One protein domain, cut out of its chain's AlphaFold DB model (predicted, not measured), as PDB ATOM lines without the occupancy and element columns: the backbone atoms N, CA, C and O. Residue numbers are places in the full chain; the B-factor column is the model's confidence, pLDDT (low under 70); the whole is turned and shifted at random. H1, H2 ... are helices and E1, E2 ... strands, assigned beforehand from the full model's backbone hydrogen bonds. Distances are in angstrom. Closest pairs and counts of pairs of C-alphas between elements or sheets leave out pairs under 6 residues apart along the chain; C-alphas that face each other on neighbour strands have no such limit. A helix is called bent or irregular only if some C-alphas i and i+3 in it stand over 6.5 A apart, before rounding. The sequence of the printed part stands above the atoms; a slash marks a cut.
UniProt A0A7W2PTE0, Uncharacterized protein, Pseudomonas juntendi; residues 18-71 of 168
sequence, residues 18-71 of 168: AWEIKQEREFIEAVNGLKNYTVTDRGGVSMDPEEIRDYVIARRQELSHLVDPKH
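What this domain is: This is residues 18 to 71 of the 168 residues of an uncharacterized protein of Pseudomonas juntendi (UniProt A0A7W2PTE0). An extended rod is made of two helices that point away from a small two-stranded hairpin between them: the chain comes in along H1, folds back beside the last turns of H1 as E1 and E2, and then leaves as H2, which sticks out with residues 52 to 66 standing free. The first residues of H1, 18 to 23, stand free at the other end. The printed part has 54 residues with the named elements in the order H1, E1, E2, H2, the two strands forming an antiparallel sheet of order E1 - E2; the class is mostly helix. The radius of gyration of the C-alphas is 18.1 A, and the C-alphas span 61 by 15 by 15 A.

How they stand to each other: H1, residues 18 to 32, comes first, and a tight link of 4 residues joins it to E1, residues 37 to 39. H1 and E1 have 6 pairs of C-alphas within 8 A; the closest are those of Asn 32 and Thr 38, 5.0 A apart. After E1, a tight link of 5 residues leads to E2, residues 45 to 47, and the two strands form a hairpin. They are antiparallel, with 161 degrees between their directions, and the C-alphas of Thr 38 and Ser 46 face each other at 5.2 A. N 38 and O 46 are 2.9 A apart and N 46 and O 38 are 2.8 A apart, both within hydrogen-bond range. H2, residues 49 to 66, follows E2 by a tight link of 1 residue. H2 is apart from H1 and from E1, and H1 is apart from E2. In H1 every O i to N i+4 pair is within hydrogen-bond range; in H2 12 of 14 are.

Where its parts are: H1 begins at C-alpha 18, at (126.019, 103.855, 96.287), and runs 21.0 A to C-alpha 32. E1 measures 6.8 A and E2 6.9 A from first to last C-alpha, with C-alpha 45 at (116.892, 101.839, 116.713). H2 measures 25.9 A and ends at C-alpha 66, at (121.481, 84.026, 145.492). It has a kink of 27 degrees near residue 60 and is irregular: C-alphas 62 and 65 are 7.2 A apart.

The domain as a whole: The two C-alphas farthest apart are those of Ala 18 and Lys 70, 61.6 A. Residues 52 to 71 stand free, of which 52 to 66 belong to H2. The printed part has no cut, and its three links between named elements are tight. The mean pLDDT of the printed part is 81.9; residue 35 and residues 70 to 71 are under 70.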
ATOM      1  N   ALA A  18     126.945 104.970  96.505       85.00
ATOM      2  CA  ALA A  18     126.019 103.855  96.287       85.00
ATOM      3  C   ALA A  18     126.383 102.605  97.113       85.00
ATOM      4  O   ALA A  18     125.505 101.818  97.461       85.00
ATOM      5  N   TRP A  19     127.668 102.434  97.437       83.69
ATOM      6  CA  TRP A  19     128.155 101.369  98.311       83.69
ATOM      7  C   TRP A  19     127.689 101.556  99.759       83.69
ATOM      8  O   TRP A  19     127.153 100.619 100.343       83.69
ATOM      9  N   GLU A  20     127.819 102.764 100.310       84.50
ATOM     10  CA  GLU A  20     127.371 103.077 101.674       84.50
ATOM     11  C   GLU A  20     125.859 102.892 101.827       84.50
ATOM     12  O   GLU A  20     125.412 102.278 102.790       84.50
ATOM     13  N   ILE A  21     125.075 103.329 100.837       84.19
ATOM     14  CA  ILE A  21     123.614 103.146 100.830       84.19
ATOM     15  C   ILE A  21     123.245 101.657 100.775       84.19
ATOM     16  O   ILE A  21     122.309 101.209 101.438       84.19
ATOM     17  N   LYS A  22     123.976 100.867  99.979       89.75
ATOM     18  CA  LYS A  22     123.749  99.422  99.885       89.75
ATOM     19  C   LYS A  22     124.056  98.727 101.213       89.75
ATOM     20  O   LYS A  22     123.246  97.921 101.660       89.75
ATOM     21  N   GLN A  23     125.181  99.068 101.837       88.25
ATOM     22  CA  GLN A  23     125.588  98.518 103.130       88.25
ATOM     23  C   GLN A  23     124.617  98.898 104.251       88.25
ATOM     24  O   GLN A  23     124.240  98.041 105.042       88.25
ATOM     25  N   GLU A  24     124.150 100.148 104.288       86.06
ATOM     26  CA  GLU A  24     123.132 100.590 105.248       86.06
ATOM     27  C   GLU A  24     121.823  99.809 105.078       86.06
ATOM     28  O   GLU A  24     121.230  99.371 106.062       86.06
ATOM     29  N   ARG A  25     121.394  99.556 103.836       87.50
ATOM     30  CA  ARG A  25     120.189  98.760 103.576       87.50
ATOM     31  C   ARG A  25     120.344  97.306 104.020       87.50
ATOM     32  O   ARG A  25     119.438  96.779 104.653       87.50
ATOM     33  N   GLU A  26     121.476  96.679 103.700       90.00
ATOM     34  CA  GLU A  26     121.788  95.306 104.126       90.00
ATOM     35  C   GLU A  26     121.839  95.199 105.659       90.00
ATOM     36  O   GLU A  26     121.330  94.235 106.230       90.00
ATOM     37  N   PHE A  27     122.375  96.219 106.336       87.56
ATOM     38  CA  PHE A  27     122.362  96.315 107.794       87.56
ATOM     39  C   PHE A  27     120.939  96.439 108.358       87.56
ATOM     40  O   PHE A  27     120.572  95.679 109.252       87.56
ATOM     41  N   ILE A  28     120.123  97.357 107.827       87.06
ATOM     42  CA  ILE A  28     118.730  97.546 108.267       87.06
ATOM     43  C   ILE A  28     117.930  96.251 108.090       87.06
ATOM     44  O   ILE A  28     117.187  95.863 108.988       87.06
ATOM     45  N   GLU A  29     118.095  95.565 106.959       88.50
ATOM     46  CA  GLU A  29     117.421  94.296 106.679       88.50
ATOM     47  C   GLU A  29     117.850  93.193 107.655       88.50
ATOM     48  O   GLU A  29     116.997  92.502 108.213       88.50
ATOM     49  N   ALA A  30     119.152  93.077 107.935       88.38
ATOM     50  CA  ALA A  30     119.666  92.113 108.901       88.38
ATOM     51  C   ALA A  30     119.139  92.371 110.322       88.38
ATOM     52  O   ALA A  30     118.720  91.430 110.994       88.38
ATOM     53  N   VAL A  31     119.121  93.631 110.776       84.38
ATOM     54  CA  VAL A  31     118.642  93.972 112.125       84.38
ATOM     55  C   VAL A  31     117.126  93.830 112.238       84.38
ATOM     56  O   VAL A  31     116.653  93.315 113.244       84.38
ATOM     57  N   ASN A  32     116.360  94.198 111.208       83.25
ATOM     58  CA  ASN A  32     114.908  93.978 111.184       83.25
ATOM     59  C   ASN A  32     114.532  92.488 111.087       83.25
ATOM     60  O   ASN A  32     113.402  92.116 111.396       83.25
ATOM     61  N   GLY A  33     115.465  91.632 110.657       81.06
ATOM     62  CA  GLY A  33     115.330  90.179 110.726       81.06
ATOM     63  C   GLY A  33     115.556  89.603 112.129       81.06
ATOM     64  O   GLY A  33     115.197  88.450 112.375       81.06
ATOM     65  N   LEU A  34     116.132  90.375 113.058       80.31
ATOM     66  CA  LEU A  34     116.235  89.975 114.458       80.31
ATOM     67  C   LEU A  34     114.870  90.110 115.126       80.31
ATOM     68  O   LEU A  34     114.135  91.076 114.923       80.31
ATOM     69  N   LYS A  35     114.538  89.136 115.972       69.94
ATOM     70  CA  LYS A  35     113.322  89.205 116.776       69.94
ATOM     71  C   LYS A  35     113.374  90.474 117.636       69.94
ATOM     72  O   LYS A  35     114.379  90.703 118.299       69.94
ATOM     73  N   ASN A  36     112.295  91.257 117.624       75.38
ATOM     74  CA  ASN A  36     112.063  92.390 118.529       75.38
ATOM     75  C   ASN A  36     112.985  93.612 118.365       75.38
ATOM     76  O   ASN A  36     112.922  94.521 119.192       75.38
ATOM     77  N   TYR A  37     113.792  93.677 117.303       77.38
ATOM     78  CA  TYR A  37     114.544  94.876 116.935       77.38
ATOM     79  C   TYR A  37     113.956  95.503 115.675       77.38
ATOM     80  O   TYR A  37     113.554  94.816 114.738       77.38
ATOM     81  N   THR A  38     113.900  96.831 115.639       80.25
ATOM     82  CA  THR A  38     113.502  97.563 114.437       80.25
ATOM     83  C   THR A  38     114.373  98.792 114.259       80.25
ATOM     84  O   THR A  38     114.508  99.613 115.170       80.25
ATOM     85  N   VAL A  39     114.955  98.921 113.072       85.00
ATOM     86  CA  VAL A  39     115.799 100.043 112.669       85.00
ATOM     87  C   VAL A  39     115.107 100.812 111.556       85.00
ATOM     88  O   VAL A  39     114.623 100.245 110.575       85.00
ATOM     89  N   THR A  40     115.060 102.127 111.727       81.62
ATOM     90  CA  THR A  40     114.546 103.061 110.724       81.62
ATOM     91  C   THR A  40     115.640 103.474 109.744       81.62
ATOM     92  O   THR A  40     116.827 103.475 110.064       81.62
ATOM     93  N   ASP A  41     115.223 103.921 108.563       76.06
ATOM     94  CA  ASP A  41     116.072 104.509 107.518       76.06
ATOM     95  C   ASP A  41     116.857 105.760 107.961       76.06
ATOM     96  O   ASP A  41     117.757 106.211 107.260       76.06
ATOM     97  N   ARG A  42     116.531 106.324 109.132       74.06
ATOM     98  CA  ARG A  42     117.231 107.455 109.760       74.06
ATOM     99  C   ARG A  42     118.135 107.055 110.930       74.06
ATOM    100  O   ARG A  42     118.551 107.922 111.694       74.06
ATOM    101  N   GLY A  43     118.414 105.762 111.102       73.75
ATOM    102  CA  GLY A  43     119.305 105.255 112.152       73.75
ATOM    103  C   GLY A  43     118.684 105.205 113.551       73.75
ATOM    104  O   GLY A  43     119.376 104.907 114.522       73.75
ATOM    105  N   GLY A  44     117.381 105.472 113.679       81.94
ATOM    106  CA  GLY A  44     116.655 105.222 114.920       81.94
ATOM    107  C   GLY A  44     116.518 103.721 115.140       81.94
ATOM    108  O   GLY A  44     115.958 103.038 114.281       81.94
ATOM    109  N   VAL A  45     117.020 103.230 116.272       86.00
ATOM    110  CA  VAL A  45     116.892 101.839 116.713       86.00
ATOM    111  C   VAL A  45     115.829 101.782 117.801       86.00
ATOM    112  O   VAL A  45     115.854 102.567 118.747       86.00
ATOM    113  N   SER A  46     114.900 100.849 117.664       81.56
ATOM    114  CA  SER A  46     113.881 100.545 118.660       81.56
ATOM    115  C   SER A  46     113.907  99.057 118.969       81.56
ATOM    116  O   SER A  46     114.287  98.239 118.131       81.56
ATOM    117  N   MET A  47     113.540  98.733 120.198       81.94
ATOM    118  CA  MET A  47     113.490  97.375 120.702       81.94
ATOM    119  C   MET A  47     112.208  97.223 121.507       81.94
ATOM    120  O   MET A  47     111.805  98.175 122.180       81.94
ATOM    121  N   ASP A  48     111.583  96.053 121.430       79.69
ATOM    122  CA  ASP A  48     110.392  95.749 122.218       79.69
ATOM    123  C   ASP A  48     110.725  95.809 123.733       79.69
ATOM    124  O   ASP A  48     111.545  95.019 124.222       79.69
ATOM    125  N   PRO A  49     110.128  96.743 124.504       72.75
ATOM    126  CA  PRO A  49     110.378  96.853 125.938       72.75
ATOM    127  C   PRO A  49     109.820  95.665 126.738       72.75
ATOM    128  O   PRO A  49     110.290  95.406 127.854       72.75
ATOM    129  N   GLU A  50     108.846  94.929 126.193       79.19
ATOM    130  CA  GLU A  50     108.257  93.757 126.834       79.19
ATOM    131  C   GLU A  50     109.281  92.617 126.992       79.19
ATOM    132  O   GLU A  50     109.312  91.968 128.039       79.19
ATOM    133  N   GLU A  51     110.188  92.427 126.028       72.50
ATOM    134  CA  GLU A  51     111.207  91.370 126.093       72.50
ATOM    135  C   GLU A  51     112.230  91.606 127.212       72.50
ATOM    136  O   GLU A  51     112.590  90.671 127.930       72.50
ATOM    137  N   ILE A  52     112.677  92.854 127.411       77.94
ATOM    138  CA  ILE A  52     113.598  93.188 128.514       77.94
ATOM    139  C   ILE A  52     112.934  92.869 129.840       77.94
ATOM    140  O   ILE A  52     113.560  92.288 130.726       77.94
ATOM    141  N   ARG A  53     111.665  93.259 129.982       79.62
ATOM    142  CA  ARG A  53     110.906  93.009 131.199       79.62
ATOM    143  C   ARG A  53     110.837  91.512 131.481       79.62
ATOM    144  O   ARG A  53     111.174  91.102 132.590       79.62
ATOM    145  N   ASP A  54     110.467  90.712 130.490       85.19
ATOM    146  CA  ASP A  54     110.304  89.269 130.661       85.19
ATOM    147  C   ASP A  54     111.652  88.586 130.949       85.19
ATOM    148  O   ASP A  54     111.748  87.768 131.868       85.19
ATOM    149  N   TYR A  55     112.724  89.000 130.264       82.38
ATOM    150  CA  TYR A  55     114.087  88.534 130.532       82.38
ATOM    151  C   TYR A  55     114.554  88.883 131.952       82.38
ATOM    152  O   TYR A  55     115.090  88.032 132.668       82.38
ATOM    153  N   VAL A  56     114.338  90.127 132.393       85.31
ATOM    154  CA  VAL A  56     114.716  90.590 133.735       85.31
ATOM    155  C   VAL A  56     113.922  89.854 134.811       85.31
ATOM    156  O   VAL A  56     114.502  89.468 135.828       85.31
ATOM    157  N   ILE A  57     112.620  89.631 134.603       85.81
ATOM    158  CA  ILE A  57     111.776  88.863 135.527       85.81
ATOM    159  C   ILE A  57     112.278  87.421 135.620       85.81
ATOM    160  O   ILE A  57     112.536  86.951 136.731       85.81
ATOM    161  N   ALA A  58     112.482  86.750 134.484       89.19
ATOM    162  CA  ALA A  58     112.964  85.372 134.445       89.19
ATOM    163  C   ALA A  58     114.325  85.235 135.143       89.19
ATOM    164  O   ALA A  58     114.490  84.398 136.031       89.19
ATOM    165  N   ARG A  59     115.279  86.129 134.848       86.88
ATOM    166  CA  ARG A  59     116.590  86.122 135.511       86.88
ATOM    167  C   ARG A  59     116.510  86.407 137.002       86.88
ATOM    168  O   ARG A  59     117.228  85.772 137.771       86.88
ATOM    169  N   ARG A  60     115.642  87.320 137.445       85.62
ATOM    170  CA  ARG A  60     115.428  87.563 138.881       85.62
ATOM    171  C   ARG A  60     114.829  86.350 139.585       85.62
ATOM    172  O   ARG A  60     115.207  86.080 140.720       85.62
ATOM    173  N   GLN A  61     113.922  85.627 138.934       86.62
ATOM    174  CA  GLN A  61     113.348  84.397 139.480       86.62
ATOM    175  C   GLN A  61     114.404  83.294 139.584       86.62
ATOM    176  O   GLN A  61     114.564  82.709 140.657       86.62
ATOM    177  N   GLU A  62     115.180  83.071 138.522       89.31
ATOM    178  CA  GLU A  62     116.271  82.091 138.512       89.31
ATOM    179  C   GLU A  62     117.323  82.396 139.577       89.31
ATOM    180  O   GLU A  62     117.700  81.516 140.345       89.31
ATOM    181  N   LEU A  63     117.763  83.652 139.672       88.00
ATOM    182  CA  LEU A  63     118.804  84.087 140.607       88.00
ATOM    183  C   LEU A  63     118.268  84.412 142.003       88.00
ATOM    184  O   LEU A  63     119.037  84.834 142.866       88.00
ATOM    185  N   SER A  64     116.973  84.203 142.255       81.44
ATOM    186  CA  SER A  64     116.362  84.503 143.552       81.44
ATOM    187  C   SER A  64     117.105  83.810 144.693       81.44
ATOM    188  O   SER A  64     117.340  84.433 145.724       81.44
ATOM    189  N   HIS A  65     117.566  82.574 144.472       83.56
ATOM    190  CA  HIS A  65     118.335  81.766 145.421       83.56
ATOM    191  C   HIS A  65     119.654  82.404 145.893       83.56
ATOM    192  O   HIS A  65     120.094  82.087 146.994       83.56
ATOM    193  N   LEU A  66     120.253  83.313 145.114       86.12
ATOM    194  CA  LEU A  66     121.481  84.026 145.492       86.12
ATOM    195  C   LEU A  66     121.232  85.145 146.509       86.12
ATOM    196  O   LEU A  66     122.163  85.612 147.162       86.12
ATOM    197  N   VAL A  67     119.980  85.584 146.650       77.31
ATOM    198  CA  VAL A  67     119.582  86.578 147.645       77.31
ATOM    199  C   VAL A  67     119.135  85.844 148.905       77.31
ATOM    200  O   VAL A  67     118.182  85.059 148.865       77.31
ATOM    201  N   ASP A  68     119.820  86.108 150.019       78.75
ATOM    202  CA  ASP A  68     119.452  85.620 151.352       78.75
ATOM    203  C   ASP A  68     117.984  86.004 151.657       78.75
ATOM    204  O   ASP A  68     117.626  87.173 151.466       78.75
ATOM    205  N   PRO A  69     117.124  85.062 152.099       71.56
ATOM    206  CA  PRO A  69     115.711  85.305 152.402       71.56
ATOM    207  C   PRO A  69     115.437  86.541 153.262       71.56
ATOM    208  O   PRO A  69     114.435  87.212 153.028       71.56
ATOM    209  N   LYS A  70     116.345  86.908 154.179       68.75
ATOM    210  CA  LYS A  70     116.200  88.113 155.018       68.75
ATOM    211  C   LYS A  70     116.219  89.433 154.230       68.75
ATOM    212  O   LYS A  70     115.786  90.457 154.736       68.75
ATOM    213  N   HIS A  71     116.712  89.412 152.990       64.00
ATOM    214  CA  HIS A  71     116.686  90.545 152.059       64.00
ATOM    215  C   HIS A  71     115.588  90.404 150.989       64.00
ATOM    216  O   HIS A  71     115.501  91.236 150.089       64.00
TER     217      HIS A  71